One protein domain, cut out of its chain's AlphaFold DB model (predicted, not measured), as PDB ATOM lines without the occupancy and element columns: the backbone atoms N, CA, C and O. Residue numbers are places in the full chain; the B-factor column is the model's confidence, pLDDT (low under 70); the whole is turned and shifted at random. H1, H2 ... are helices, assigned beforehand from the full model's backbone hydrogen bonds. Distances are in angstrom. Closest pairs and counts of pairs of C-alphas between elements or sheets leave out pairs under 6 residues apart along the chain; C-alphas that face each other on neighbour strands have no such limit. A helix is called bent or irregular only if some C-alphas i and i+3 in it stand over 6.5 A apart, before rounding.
ATOM      1  N   GLY A 910     -43.904 -43.473 -53.653       85.06
ATOM      2  CA  GLY A 910     -43.070 -42.299 -53.912       85.06
ATOM      3  C   GLY A 910     -41.977 -42.069 -52.859       85.06
ATOM      4  O   GLY A 910     -40.842 -41.769 -53.222       85.06
ATOM      5  N   SER A 911     -42.252 -42.320 -51.572       83.38
ATOM      6  CA  SER A 911     -41.239 -42.203 -50.505       83.38
ATOM      7  C   SER A 911     -40.087 -43.209 -50.666       83.38
ATOM      8  O   SER A 911     -38.917 -42.855 -50.511       83.38
ATOM      9  N   ALA A 912     -40.392 -44.451 -51.061       84.94
ATOM     10  CA  ALA A 912     -39.387 -45.482 -51.317       84.94
ATOM     11  C   ALA A 912     -38.533 -45.145 -52.548       84.94
ATOM     12  O   ALA A 912     -37.315 -45.320 -52.522       84.94
ATOM     13  N   VAL A 913     -39.153 -44.597 -53.599       86.81
ATOM     14  CA  VAL A 913     -38.447 -44.155 -54.812       86.81
ATOM     15  C   VAL A 913     -37.498 -42.998 -54.515       86.81
ATOM     16  O   VAL A 913     -36.346 -43.035 -54.943       86.81
ATOM     17  N   ILE A 914     -37.931 -41.999 -53.739       85.44
ATOM     18  CA  ILE A 914     -37.065 -40.882 -53.339       85.44
ATOM     19  C   ILE A 914     -35.857 -41.411 -52.547       85.44
ATOM     20  O   ILE A 914     -34.727 -41.057 -52.879       85.44
ATOM     21  N   ARG A 915     -36.054 -42.310 -51.571       83.50
ATOM     22  CA  ARG A 915     -34.949 -42.947 -50.821       83.50
ATOM     23  C   ARG A 915     -33.988 -43.716 -51.728       83.50
ATOM     24  O   ARG A 915     -32.770 -43.616 -51.581       83.50
ATOM     25  N   LEU A 916     -34.522 -44.454 -52.699       85.44
ATOM     26  CA  LEU A 916     -33.723 -45.179 -53.681       85.44
ATOM     27  C   LEU A 916     -32.874 -44.220 -54.536       85.44
ATOM     28  O   LEU A 916     -31.682 -44.460 -54.739       85.44
ATOM     29  N   LEU A 917     -33.450 -43.105 -54.993       85.50
ATOM     30  CA  LEU A 917     -32.727 -42.084 -55.754       85.50
ATOM     31  C   LEU A 917     -31.679 -41.367 -54.897       85.50
ATOM     32  O   LEU A 917     -30.581 -41.099 -55.386       85.50
ATOM     33  N   MET A 918     -31.978 -41.102 -53.622       79.38
ATOM     34  CA  MET A 918     -31.023 -40.525 -52.671       79.38
ATOM     35  C   MET A 918     -29.795 -41.428 -52.494       79.38
ATOM     36  O   MET A 918     -28.666 -40.942 -52.580       79.38
ATOM     37  N   ASN A 919     -29.994 -42.746 -52.379       80.25
ATOM     38  CA  ASN A 919     -28.894 -43.715 -52.338       80.25
ATOM     39  C   ASN A 919     -28.042 -43.694 -53.622       80.25
ATOM     40  O   ASN A 919     -26.817 -43.773 -53.563       80.25
ATOM     41  N   LEU A 920     -28.654 -43.546 -54.801       80.62
ATOM     42  CA  LEU A 920     -27.920 -43.453 -56.074       80.62
ATOM     43  C   LEU A 920     -27.195 -42.110 -56.262       80.62
ATOM     44  O   LEU A 920     -26.168 -42.033 -56.946       80.62
ATOM     45  N   ALA A 921     -27.704 -41.046 -55.643       76.56
ATOM     46  CA  ALA A 921     -27.123 -39.710 -55.688       76.56
ATOM     47  C   ALA A 921     -25.836 -39.558 -54.848       76.56
ATOM     48  O   ALA A 921     -25.233 -38.479 -54.916       76.56
ATOM     49  N   ASN A 922     -25.433 -40.601 -54.095       65.06
ATOM     50  CA  ASN A 922     -24.220 -40.728 -53.267       65.06
ATOM     51  C   ASN A 922     -23.523 -39.384 -52.990       65.06
ATOM     52  O   ASN A 922     -22.508 -39.012 -53.584       65.06
ATOM     53  N   LEU A 923     -24.145 -38.625 -52.094       53.75
ATOM     54  CA  LEU A 923     -23.666 -37.368 -51.542       53.75
ATOM     55  C   LEU A 923     -22.708 -37.685 -50.382       53.75
ATOM     56  O   LEU A 923     -23.080 -37.569 -49.224       53.75
ATOM     57  N   ASN A 924     -21.496 -38.173 -50.682       44.25
ATOM     58  CA  ASN A 924     -20.392 -38.162 -49.716       44.25
ATOM     59  C   ASN A 924     -19.014 -38.102 -50.408       44.25
ATOM     60  O   ASN A 924     -18.731 -38.948 -51.259       44.25
ATOM     61  N   PRO A 925     -18.138 -37.136 -50.056       36.88
ATOM     62  CA  PRO A 925     -16.816 -36.998 -50.666       36.88
ATOM     63  C   PRO A 925     -15.683 -37.784 -49.983       36.88
ATOM     64  O   PRO A 925     -14.602 -37.818 -50.554       36.88
ATOM     65  N   ASN A1026     -20.129 -43.652 -62.429       54.38
ATOM     66  CA  ASN A1026     -20.869 -43.340 -61.204       54.38
ATOM     67  C   ASN A1026     -21.269 -41.858 -61.140       54.38
ATOM     68  O   ASN A1026     -22.354 -41.551 -60.658       54.38
ATOM     69  N   SER A1027     -20.465 -40.940 -61.696       67.12
ATOM     70  CA  SER A1027     -20.810 -39.512 -61.698       67.12
ATOM     71  C   SER A1027     -22.045 -39.190 -62.540       67.12
ATOM     72  O   SER A1027     -22.861 -38.375 -62.118       67.12
ATOM     73  N   ALA A1028     -22.220 -39.830 -63.702       73.25
ATOM     74  CA  ALA A1028     -23.380 -39.581 -64.565       73.25
ATOM     75  C   ALA A1028     -24.686 -40.054 -63.909       73.25
ATOM     76  O   ALA A1028     -25.677 -39.327 -63.897       73.25
ATOM     77  N   MET A1029     -24.660 -41.238 -63.289       81.94
ATOM     78  CA  MET A1029     -25.797 -41.766 -62.537       81.94
ATOM     79  C   MET A1029     -26.156 -40.879 -61.342       81.94
ATOM     80  O   MET A1029     -27.328 -40.577 -61.133       81.94
ATOM     81  N   THR A1030     -25.154 -40.405 -60.601       82.56
ATOM     82  CA  THR A1030     -25.356 -39.482 -59.483       82.56
ATOM     83  C   THR A1030     -25.962 -38.149 -59.929       82.56
ATOM     84  O   THR A1030     -26.888 -37.656 -59.285       82.56
ATOM     85  N   LEU A1031     -25.482 -37.565 -61.031       82.38
ATOM     86  CA  LEU A1031     -26.047 -36.328 -61.579       82.38
ATOM     87  C   LEU A1031     -27.503 -36.523 -62.014       82.38
ATOM     88  O   LEU A1031     -28.352 -35.703 -61.665       82.38
ATOM     89  N   MET A1032     -27.801 -37.630 -62.701       86.69
ATOM     90  CA  MET A1032     -29.160 -37.931 -63.149       86.69
ATOM     91  C   MET A1032     -30.109 -38.180 -61.971       86.69
ATOM     92  O   MET A1032     -31.224 -37.668 -61.969       86.69
ATOM     93  N   ALA A1033     -29.656 -38.890 -60.933       87.94
ATOM     94  CA  ALA A1033     -30.433 -39.106 -59.715       87.94
ATOM     95  C   ALA A1033     -30.749 -37.782 -59.000       87.94
ATOM     96  O   ALA A1033     -31.890 -37.550 -58.615       87.94
ATOM     97  N   ARG A1034     -29.776 -36.864 -58.893       85.88
ATOM     98  CA  ARG A1034     -30.010 -35.519 -58.335       85.88
ATOM     99  C   ARG A1034     -31.017 -34.724 -59.161       85.88
ATOM    100  O   ARG A1034     -31.886 -34.071 -58.591       85.88
ATOM    101  N   GLN A1035     -30.924 -34.788 -60.489       87.19
ATOM    102  CA  GLN A1035     -31.880 -34.127 -61.374       87.19
ATOM    103  C   GLN A1035     -33.293 -34.705 -61.220       87.19
ATOM    104  O   GLN A1035     -34.243 -33.933 -61.113       87.19
ATOM    105  N   ALA A1036     -33.428 -36.031 -61.138       88.69
ATOM    106  CA  ALA A1036     -34.707 -36.697 -60.904       88.69
ATOM    107  C   ALA A1036     -35.319 -36.296 -59.549       88.69
ATOM    108  O   ALA A1036     -36.496 -35.960 -59.494       88.69
ATOM    109  N   ILE A1037     -34.521 -36.225 -58.474       88.12
ATOM    110  CA  ILE A1037     -34.992 -35.753 -57.158       88.12
ATOM    111  C   ILE A1037     -35.502 -34.309 -57.240       88.12
ATOM    112  O   ILE A1037     -36.557 -34.000 -56.694       88.12
ATOM    113  N   ILE A1038     -34.788 -33.424 -57.947       85.44
ATOM    114  CA  ILE A1038     -35.224 -32.033 -58.140       85.44
ATOM    115  C   ILE A1038     -36.550 -31.969 -58.907       85.44
ATOM    116  O   ILE A1038     -37.394 -31.148 -58.557       85.44
ATOM    117  N   GLN A1039     -36.747 -32.815 -59.921       86.56
ATOM    118  CA  GLN A1039     -38.008 -32.894 -60.669       86.56
ATOM    119  C   GLN A1039     -39.156 -33.393 -59.784       86.56
ATOM    120  O   GLN A1039     -40.188 -32.731 -59.691       86.56
ATOM    121  N   ILE A1040     -38.957 -34.485 -59.044       88.06
ATOM    122  CA  ILE A1040     -39.968 -35.032 -58.126       88.06
ATOM    123  C   ILE A1040     -40.351 -33.997 -57.060       88.06
ATOM    124  O   ILE A1040     -41.534 -33.751 -56.838       88.06
ATOM    125  N   ALA A1041     -39.368 -33.322 -56.456       85.94
ATOM    126  CA  ALA A1041     -39.610 -32.287 -55.452       85.94
ATOM    127  C   ALA A1041     -40.373 -31.072 -56.005       85.94
ATOM    128  O   ALA A1041     -41.066 -30.391 -55.248       85.94
ATOM    129  N   THR A1042     -40.255 -30.789 -57.308       85.88
ATOM    130  CA  THR A1042     -41.036 -29.727 -57.962       85.88
ATOM    131  C   THR A1042     -42.464 -30.136 -58.280       85.88
ATOM    132  O   THR A1042     -43.325 -29.266 -58.298       85.88
ATOM    133  N   TYR A1043     -42.717 -31.429 -58.502       85.69
ATOM    134  CA  TYR A1043     -44.063 -31.944 -58.747       85.69
ATOM    135  C   TYR A1043     -44.844 -32.145 -57.445       85.69
ATOM    136  O   TYR A1043     -45.961 -31.655 -57.327       85.69
ATOM    137  N   ASN A1044     -44.249 -32.815 -56.453       88.31
ATOM    138  CA  ASN A1044     -44.873 -33.069 -55.156       88.31
ATOM    139  C   ASN A1044     -43.927 -32.674 -54.009       88.31
ATOM    140  O   ASN A1044     -43.224 -33.494 -53.409       88.31
ATOM    141  N   THR A1045     -43.909 -31.375 -53.701       88.38
ATOM    142  CA  THR A1045     -43.099 -30.820 -52.609       88.38
ATOM    143  C   THR A1045     -43.478 -31.380 -51.230       88.38
ATOM    144  O   THR A1045     -42.559 -31.748 -50.493       88.38
ATOM    145  N   PRO A1046     -44.768 -31.508 -50.847       88.81
ATOM    146  CA  PRO A1046     -45.138 -32.081 -49.551       88.81
ATOM    147  C   PRO A1046     -44.591 -33.494 -49.321       88.81
ATOM    148  O   PRO A1046     -44.040 -33.765 -48.252       88.81
ATOM    149  N   LEU A1047     -44.690 -34.385 -50.316       88.81
ATOM    150  CA  LEU A1047     -44.147 -35.746 -50.240       88.81
ATOM    151  C   LEU A1047     -42.625 -35.741 -50.050       88.81
ATOM    152  O   LEU A1047     -42.089 -36.478 -49.221       88.81
ATOM    153  N   PHE A1048     -41.920 -34.888 -50.794       88.44
ATOM    154  CA  PHE A1048     -40.471 -34.759 -50.678       88.44
ATOM    155  C   PHE A1048     -40.050 -34.267 -49.288       88.44
ATOM    156  O   PHE A1048     -39.209 -34.891 -48.642       88.44
ATOM    157  N   ILE A1049     -40.663 -33.186 -48.799       88.94
ATOM    158  CA  ILE A1049     -40.332 -32.604 -47.493       88.94
ATOM    159  C   ILE A1049     -40.678 -33.559 -46.350       88.94
ATOM    160  O   ILE A1049     -39.894 -33.692 -45.412       88.94
ATOM    161  N   THR A1050     -41.825 -34.238 -46.405       89.00
ATOM    162  CA  THR A1050     -42.196 -35.225 -45.375       89.00
ATOM    163  C   THR A1050     -41.234 -36.405 -45.354       89.00
ATOM    164  O   THR A1050     -40.800 -36.794 -44.276       89.00
ATOM    165  N   THR A1051     -40.818 -36.910 -46.518       88.50
ATOM    166  CA  THR A1051     -39.816 -37.984 -46.606       88.50
ATOM    167  C   THR A1051     -38.467 -37.523 -46.046       88.50
ATOM    168  O   THR A1051     -37.901 -38.199 -45.193       88.50
ATOM    169  N   LEU A1052     -37.993 -36.334 -46.443       87.50
ATOM    170  CA  LEU A1052     -36.720 -35.764 -45.985       87.50
ATOM    171  C   LEU A1052     -36.714 -35.533 -44.470       87.50
ATOM    172  O   LEU A1052     -35.790 -35.946 -43.781       87.50
ATOM    173  N   THR A1053     -37.745 -34.880 -43.933       88.06
ATOM    174  CA  THR A1053     -37.831 -34.587 -42.491       88.06
ATOM    175  C   THR A1053     -38.021 -35.849 -41.653       88.06
ATOM    176  O   THR A1053     -37.462 -35.942 -40.559       88.06
ATOM    177  N   PHE A1054     -38.769 -36.835 -42.157       87.12
ATOM    178  CA  PHE A1054     -38.926 -38.124 -41.496       87.12
ATOM    179  C   PHE A1054     -37.595 -38.875 -41.420       87.12
ATOM    180  O   PHE A1054     -37.223 -39.313 -40.328       87.12
ATOM    181  N   ASP A1055     -36.870 -38.989 -42.533       83.62
ATOM    182  CA  ASP A1055     -35.601 -39.718 -42.574       83.62
ATOM    183  C   ASP A1055     -34.516 -39.012 -41.736       83.62
ATOM    184  O   ASP A1055     -33.812 -39.675 -40.967       83.62
ATOM    185  N   LEU A1056     -34.507 -37.673 -41.713       85.06
ATOM    186  CA  LEU A1056     -33.541 -36.887 -40.936       85.06
ATOM    187  C   LEU A1056     -33.670 -37.123 -39.425       85.06
ATOM    188  O   LEU A1056     -32.672 -37.161 -38.700       85.06
ATOM    189  N   VAL A1057     -34.904 -37.297 -38.947       84.62
ATOM    190  CA  VAL A1057     -35.208 -37.525 -37.528       84.62
ATOM    191  C   VAL A1057     -35.071 -39.004 -37.154       84.62
ATOM    192  O   VAL A1057     -34.519 -39.321 -36.097       84.62
ATOM    193  N   HIS A1058     -35.534 -39.921 -38.009       84.06
ATOM    194  CA  HIS A1058     -35.699 -41.337 -37.657       84.06
ATOM    195  C   HIS A1058     -34.595 -42.260 -38.185       84.06
ATOM    196  O   HIS A1058     -34.472 -43.384 -37.687       84.06
ATOM    197  N   SER A1059     -33.768 -41.833 -39.148       82.06
ATOM    198  CA  SER A1059     -32.678 -42.677 -39.647       82.06
ATOM    199  C   SER A1059     -31.695 -42.992 -38.520       82.06
ATOM    200  O   SER A1059     -31.249 -42.106 -37.792       82.06
ATOM    201  N   LYS A1060     -31.333 -44.268 -38.370       78.44
ATOM    202  CA  LYS A1060     -30.360 -44.719 -37.363       78.44
ATOM    203  C   LYS A1060     -28.912 -44.560 -37.825       78.44
ATOM    204  O   LYS A1060     -28.000 -44.764 -37.030       78.44
ATOM    205  N   LYS A1061     -28.680 -44.236 -39.101       81.50
ATOM    206  CA  LYS A1061     -27.344 -44.244 -39.697       81.50
ATOM    207  C   LYS A1061     -26.868 -42.821 -39.964       81.50
ATOM    208  O   LYS A1061     -27.543 -42.048 -40.636       81.50
ATOM    209  N   VAL A1062     -25.665 -42.498 -39.481       78.94
ATOM    210  CA  VAL A1062     -25.040 -41.167 -39.637       78.94
ATOM    211  C   VAL A1062     -24.985 -40.743 -41.107       78.94
ATOM    212  O   VAL A1062     -25.310 -39.606 -41.436       78.94
ATOM    213  N   TYR A1063     -24.598 -41.658 -42.000       75.12
ATOM    214  CA  TYR A1063     -24.390 -41.329 -43.410       75.12
ATOM    215  C   TYR A1063     -25.688 -40.950 -44.141       75.12
ATOM    216  O   TYR A1063     -25.638 -40.113 -45.036       75.12
ATOM    217  N   GLU A1064     -26.833 -41.532 -43.765       75.75
ATOM    218  CA  GLU A1064     -28.138 -41.235 -44.378       75.75
ATOM    219  C   GLU A1064     -28.555 -39.803 -44.011       75.75
ATOM    220  O   GLU A1064     -28.765 -38.975 -44.898       75.75
ATOM    221  N   ARG A1065     -28.479 -39.449 -42.717       82.12
ATOM    222  CA  ARG A1065     -28.755 -38.081 -42.243       82.12
ATOM    223  C   ARG A1065     -27.799 -37.041 -42.837       82.12
ATOM    224  O   ARG A1065     -28.211 -35.931 -43.169       82.12
ATOM    225  N   GLN A1066     -26.510 -37.367 -42.978       80.12
ATOM    226  CA  GLN A1066     -25.539 -36.462 -43.608       80.12
ATOM    227  C   GLN A1066     -25.843 -36.235 -45.096       80.12
ATOM    228  O   GLN A1066     -25.749 -35.099 -45.565       80.12
ATOM    229  N   ALA A1067     -26.227 -37.281 -45.832       75.88
ATOM    230  CA  ALA A1067     -26.609 -37.168 -47.238       75.88
ATOM    231  C   ALA A1067     -27.875 -36.312 -47.417       75.88
ATOM    232  O   ALA A1067     -27.938 -35.497 -48.337       75.88
ATOM    233  N   GLU A1068     -28.849 -36.434 -46.513       81.31
ATOM    234  CA  GLU A1068     -30.070 -35.617 -46.499       81.31
ATOM    235  C   GLU A1068     -29.793 -34.143 -46.197       81.31
ATOM    236  O   GLU A1068     -30.341 -33.270 -46.869       81.31
ATOM    237  N   LEU A1069     -28.894 -33.840 -45.256       84.38
ATOM    238  CA  LEU A1069     -28.455 -32.463 -44.999       84.38
ATOM    239  C   LEU A1069     -27.708 -31.861 -46.195       84.38
ATOM    240  O   LEU A1069     -27.907 -30.691 -46.533       84.38
ATOM    241  N   GLN A1070     -26.882 -32.657 -46.881       80.75
ATOM    242  CA  GLN A1070     -26.243 -32.229 -48.126       80.75
ATOM    243  C   GLN A1070     -27.282 -31.987 -49.227       80.75
ATOM    244  O   GLN A1070     -27.204 -30.978 -49.928       80.75
ATOM    245  N   LEU A1071     -28.287 -32.851 -49.364       81.25
ATOM    246  CA  LEU A1071     -29.390 -32.649 -50.300       81.25
ATOM    247  C   LEU A1071     -30.158 -31.360 -49.971       81.25
ATOM    248  O   LEU A1071     -30.394 -30.546 -50.862       81.25
ATOM    249  N   LEU A1072     -30.475 -31.132 -48.697       86.19
ATOM    250  CA  LEU A1072     -31.122 -29.912 -48.226       86.19
ATOM    251  C   LEU A1072     -30.293 -28.671 -48.595       86.19
ATOM    252  O   LEU A1072     -30.838 -27.733 -49.176       86.19
ATOM    253  N   SER A1073     -28.974 -28.691 -48.368       83.31
ATOM    254  CA  SER A1073     -28.073 -27.599 -48.775       83.31
ATOM    255  C   SER A1073     -28.085 -27.354 -50.292       83.31
ATOM    256  O   SER A1073     -28.075 -26.207 -50.745       83.31
ATOM    257  N   LEU A1074     -28.192 -28.411 -51.111       82.19
ATOM    258  CA  LEU A1074     -28.325 -28.273 -52.563       82.19
ATOM    259  C   LEU A1074     -29.638 -27.587 -52.948       82.19
ATOM    260  O   LEU A1074     -29.627 -26.737 -53.840       82.19
ATOM    261  N   PHE A1075     -30.753 -27.906 -52.286       84.88
ATOM    262  CA  PHE A1075     -32.043 -27.264 -52.557       84.88
ATOM    263  C   PHE A1075     -32.101 -25.814 -52.072       84.88
ATOM    264  O   PHE A1075     -32.614 -24.974 -52.808       84.88
ATOM    265  N   ILE A1076     -31.519 -25.492 -50.911       84.88
ATOM    266  CA  ILE A1076     -31.409 -24.105 -50.420       84.88
ATOM    267  C   ILE A1076     -30.686 -23.234 -51.458       84.88
ATOM    268  O   ILE A1076     -31.099 -22.110 -51.743       84.88
ATOM    269  N   ASN A1077     -29.642 -23.779 -52.089       82.31
ATOM    270  CA  ASN A1077     -28.856 -23.063 -53.088       82.31
ATOM    271  C   ASN A1077     -29.502 -23.036 -54.485       82.31
ATOM    272  O   ASN A1077     -29.424 -22.020 -55.173       82.31
ATOM    273  N   LYS A1078     -30.124 -24.136 -54.938       81.88
ATOM    274  CA  LYS A1078     -30.658 -24.263 -56.310       81.88
ATOM    275  C   LYS A1078     -32.123 -23.852 -56.460       81.88
ATOM    276  O   LYS A1078     -32.474 -23.323 -57.510       81.88
ATOM    277  N   LYS A1079     -32.980 -24.129 -55.471       84.44
ATOM    278  CA  LYS A1079     -34.430 -23.853 -55.496       84.44
ATOM    279  C   LYS A1079     -34.950 -23.416 -54.109       84.44
ATOM    280  O   LYS A1079     -35.774 -24.120 -53.522       84.44
ATOM    281  N   PRO A1080     -34.527 -22.243 -53.596       83.25
ATOM    282  CA  PRO A1080     -34.887 -21.776 -52.251       83.25
ATOM    283  C   PRO A1080     -36.398 -21.575 -52.043       83.25
ATOM    284  O   PRO A1080     -36.899 -21.738 -50.931       83.25
ATOM    285  N   LEU A1081     -37.142 -21.262 -53.106       83.06
ATOM    286  CA  LEU A1081     -38.585 -21.007 -53.040       83.06
ATOM    287  C   LEU A1081     -39.412 -22.234 -52.632       83.06
ATOM    288  O   LEU A1081     -40.411 -22.085 -51.940       83.06
ATOM    289  N   ILE A1082     -38.989 -23.439 -53.024       84.00
ATOM    290  CA  ILE A1082     -39.720 -24.689 -52.747       84.00
ATOM    291  C   ILE A1082     -39.715 -25.011 -51.245       84.00
ATOM    292  O   ILE A1082     -40.655 -25.595 -50.713       84.00
ATOM    293  N   ILE A1083     -38.648 -24.610 -50.554       85.88
ATOM    294  CA  ILE A1083     -38.421 -24.872 -49.129       85.88
ATOM    295  C   ILE A1083     -39.176 -23.879 -48.238       85.88
ATOM    296  O   ILE A1083     -39.581 -24.248 -47.137       85.88
ATOM    297  N   TYR A1084     -39.378 -22.638 -48.699       86.44
ATOM    298  CA  TYR A1084     -39.926 -21.543 -47.890       86.44
ATOM    299  C   TYR A1084     -41.241 -21.903 -47.163       86.44
ATOM    300  O   TYR A1084     -41.316 -21.667 -45.956       86.44
ATOM    301  N   PRO A1085     -42.231 -22.569 -47.803       86.75
ATOM    302  CA  PRO A1085     -43.482 -22.938 -47.140       86.75
ATOM    303  C   PRO A1085     -43.343 -23.978 -46.010       86.75
ATOM    304  O   PRO A1085     -44.270 -24.205 -45.241       86.75
ATOM    305  N   PHE A1086     -42.197 -24.653 -45.909       89.00
ATOM    306  CA  PHE A1086     -41.973 -25.753 -44.969       89.00
ATOM    307  C   PHE A1086     -40.820 -25.485 -43.998       89.00
ATOM    308  O   PHE A1086     -40.354 -26.396 -43.310       89.00
ATOM    309  N   LEU A1087     -40.359 -24.237 -43.931       88.62
ATOM    310  CA  LEU A1087     -39.144 -23.856 -43.224       88.62
ATOM    311  C   LEU A1087     -39.181 -24.214 -41.732       88.62
ATOM    312  O   LEU A1087     -38.207 -24.747 -41.210       88.62
ATOM    313  N   SER A1088     -40.322 -24.014 -41.065       88.06
ATOM    314  CA  SER A1088     -40.520 -24.384 -39.657       88.06
ATOM    315  C   SER A1088     -40.305 -25.883 -39.416       88.06
ATOM    316  O   SER A1088     -39.550 -26.264 -38.522       88.06
ATOM    317  N   LYS A1089     -40.895 -26.739 -40.261       88.50
ATOM    318  CA  LYS A1089     -40.756 -28.204 -40.190       88.50
ATOM    319  C   LYS A1089     -39.326 -28.659 -40.475       88.50
ATOM    320  O   LYS A1089     -38.822 -29.555 -39.802       88.50
ATOM    321  N   ILE A1090     -38.671 -28.047 -41.460       90.44
ATOM    322  CA  ILE A1090     -37.300 -28.386 -41.853       90.44
ATOM    323  C   ILE A1090     -36.320 -28.002 -40.751       90.44
ATOM    324  O   ILE A1090     -35.518 -28.836 -40.343       90.44
ATOM    325  N   VAL A1091     -36.396 -26.772 -40.237       89.25
ATOM    326  CA  VAL A1091     -35.491 -26.328 -39.174       89.25
ATOM    327  C   VAL A1091     -35.718 -27.146 -37.906       89.25
ATOM    328  O   VAL A1091     -34.750 -27.559 -37.280       89.25
ATOM    329  N   GLU A1092     -36.965 -27.479 -37.566       88.69
ATOM    330  CA  GLU A1092     -37.243 -28.386 -36.453       88.69
ATOM    331  C   GLU A1092     -36.592 -29.761 -36.639       88.69
ATOM    332  O   GLU A1092     -35.968 -30.268 -35.709       88.69
ATOM    333  N   ALA A1093     -36.705 -30.361 -37.826       88.62
ATOM    334  CA  ALA A1093     -36.074 -31.644 -38.120       88.62
ATOM    335  C   ALA A1093     -34.536 -31.553 -38.045       88.62
ATOM    336  O   ALA A1093     -33.890 -32.430 -37.472       88.62
ATOM    337  N   VAL A1094     -33.950 -30.463 -38.558       88.88
ATOM    338  CA  VAL A1094     -32.505 -30.189 -38.487       88.88
ATOM    339  C   VAL A1094     -32.048 -30.026 -37.036       88.88
ATOM    340  O   VAL A1094     -31.041 -30.616 -36.652       88.88
ATOM    341  N   VAL A1095     -32.793 -29.305 -36.197       87.44
ATOM    342  CA  VAL A1095     -32.469 -29.141 -34.770       87.44
ATOM    343  C   VAL A1095     -32.629 -30.457 -34.005       87.44
ATOM    344  O   VAL A1095     -31.748 -30.814 -33.226       87.44
ATOM    345  N   LYS A1096     -33.689 -31.231 -34.269       85.50
ATOM    346  CA  LYS A1096     -33.900 -32.561 -33.668       85.50
ATOM    347  C   LYS A1096     -32.797 -33.558 -34.018       85.50
ATOM    348  O   LYS A1096     -32.556 -34.493 -33.262       85.50
ATOM    349  N   SER A1097     -32.075 -33.357 -35.119       83.38
ATOM    350  CA  SER A1097     -30.901 -34.183 -35.427       83.38
ATOM    351  C   SER A1097     -29.742 -34.007 -34.422       83.38
ATOM    352  O   SER A1097     -28.860 -34.865 -34.372       83.38
ATOM    353  N   LEU A1098     -29.771 -32.951 -33.592       79.44
ATOM    354  CA  LEU A1098     -28.828 -32.669 -32.498       79.44
ATOM    355  C   LEU A1098     -29.329 -33.117 -31.112       79.44
ATOM    356  O   LEU A1098     -28.745 -32.710 -30.102       79.44
ATOM    357  N   ASP A1099     -30.392 -33.926 -31.038       76.38
ATOM    358  CA  ASP A1099     -30.982 -34.371 -29.771       76.38
ATOM    359  C   ASP A1099     -29.917 -35.021 -28.843       76.38
ATOM    360  O   ASP A1099     -29.231 -35.967 -29.253       76.38
ATOM    361  N   PRO A1100     -29.738 -34.526 -27.597       68.25
ATOM    362  CA  PRO A1100     -28.809 -35.087 -26.613       68.25
ATOM    363  C   PRO A1100     -29.085 -36.550 -26.244       68.25
ATOM    364  O   PRO A1100     -28.177 -37.217 -25.751       68.25
ATOM    365  N   ASN A1101     -30.293 -37.064 -26.489       72.00
ATOM    366  CA  ASN A1101     -30.694 -38.424 -26.124       72.00
ATOM    367  C   ASN A1101     -30.034 -39.520 -26.984       72.00
ATOM    368  O   ASN A1101     -30.151 -40.702 -26.657       72.00
ATOM    369  N   VAL A1102     -29.331 -39.159 -28.067       71.69
ATOM    370  CA  VAL A1102     -28.606 -40.106 -28.933       71.69
ATOM    371  C   VAL A1102     -27.100 -39.776 -28.956       71.69
ATOM    372  O   VAL A1102     -26.634 -39.041 -29.838       71.69
ATOM    373  N   PRO A1103     -26.309 -40.309 -28.000       63.22
ATOM    374  CA  PRO A1103     -24.858 -40.108 -27.963       63.22
ATOM    375  C   PRO A1103     -24.179 -40.680 -29.225       63.22
ATOM    376  O   PRO A1103     -24.716 -41.568 -29.886       63.22
ATOM    377  N   ASN A1104     -23.017 -40.140 -29.608       75.44
ATOM    378  CA  ASN A1104     -22.274 -40.382 -30.866       75.44
ATOM    379  C   ASN A1104     -22.916 -39.827 -32.156       75.44
ATOM    380  O   ASN A1104     -22.195 -39.341 -33.028       75.44
ATOM    381  N   MET A1105     -24.247 -39.856 -32.307       73.06
ATOM    382  CA  MET A1105     -24.910 -39.252 -33.480       73.06
ATOM    383  C   MET A1105     -24.766 -37.731 -33.467       73.06
ATOM    384  O   MET A1105     -24.411 -37.142 -34.484       73.06
ATOM    385  N   ARG A1106     -24.968 -37.101 -32.302       81.00
ATOM    386  CA  ARG A1106     -24.819 -35.652 -32.136       81.00
ATOM    387  C   ARG A1106     -23.424 -35.170 -32.542       81.00
ATOM    388  O   ARG A1106     -23.318 -34.280 -33.377       81.00
ATOM    389  N   GLU A1107     -22.365 -35.783 -32.016       81.06
ATOM    390  CA  GLU A1107     -20.977 -35.373 -32.291       81.06
ATOM    391  C   GLU A1107     -20.624 -35.446 -33.783       81.06
ATOM    392  O   GLU A1107     -20.047 -34.506 -34.331       81.06
ATOM    393  N   ASN A1108     -21.063 -36.507 -34.468       82.75
ATOM    394  CA  ASN A1108     -20.827 -36.701 -35.900       82.75
ATOM    395  C   ASN A1108     -21.684 -35.793 -36.804       82.75
ATOM    396  O   ASN A1108     -21.343 -35.577 -37.969       82.75
ATOM    397  N   MET A1109     -22.808 -35.280 -36.294       84.44
ATOM    398  CA  MET A1109     -23.748 -34.444 -37.048       84.44
ATOM    399  C   MET A1109     -23.517 -32.942 -36.856       84.44
ATOM    400  O   MET A1109     -23.902 -32.177 -37.737       84.44
TER     401      MET A1109
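AT A GLANCE: This is residues 910 to 925 and 1026 to 1109 of the 1267 residues of a protein of Neocallimastix californiae (UniProt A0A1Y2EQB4). Three helices, H3, H4 and H5, form an up-and-down bundle, each running against the one before; at one end H1 and H2 make an antiparallel pair, H2 crossing that end and H1 packing on H3. Small H6 packs on the first residues of H4, at the other end. The printed part has 100 residues with six named helices, H1 to H6, and no named strand; it is all helix and compact, with a radius of gyration of the C-alphas of 13.2 A and spans of 36 by 32 by 24 A.

HOW THE PARTS SIT: Start at H1, residues 910 to 920, which touches H2, residues 1026 to 1043, at Leu 917 and Ala 1033, their closest C-alphas, 5.5 A apart. H3, residues 1045 to 1058, is the hub: it touches H1, H2 only at the corner, H4, residues 1062 to 1078, and H5, residues 1080 to 1096. H3 and H4 are a helical hairpin at a shallow tilt of 32 degrees, only just short of steep. Look at Thr 1053 and Ala 1093, the closest C-alphas of H3 and H5, 5.6 A apart. H4 and H5, also a hairpin, only just touch, with 3 pairs of C-alphas within 8 A. H6, residues 1105 to 1109, touches H4. Every O i to N i+4 pair is within hydrogen-bond range in H1, H2, H3, H4 and H6; in H5, 9 of 13 are.

IN THESE COORDINATES: Find C-alpha 910 at (-43.070, -42.299, -53.912), where H1 begins. H2 spans 26.0 A, H4 24.4 A and H5 21.5 A; H5 is irregular, C-alphas 1085 and 1088 being 8.2 A apart. H6 ends at C-alpha 1109, (-23.748, -34.444, -37.048).

THE WHOLE: Residues 926 to 1025 are not printed; C-alphas 925 and 1026 are 12.9 A apart across the cut. Low-confidence residues, under 70, are 922 to 925, 1026 to 1027, 1100 and 1103.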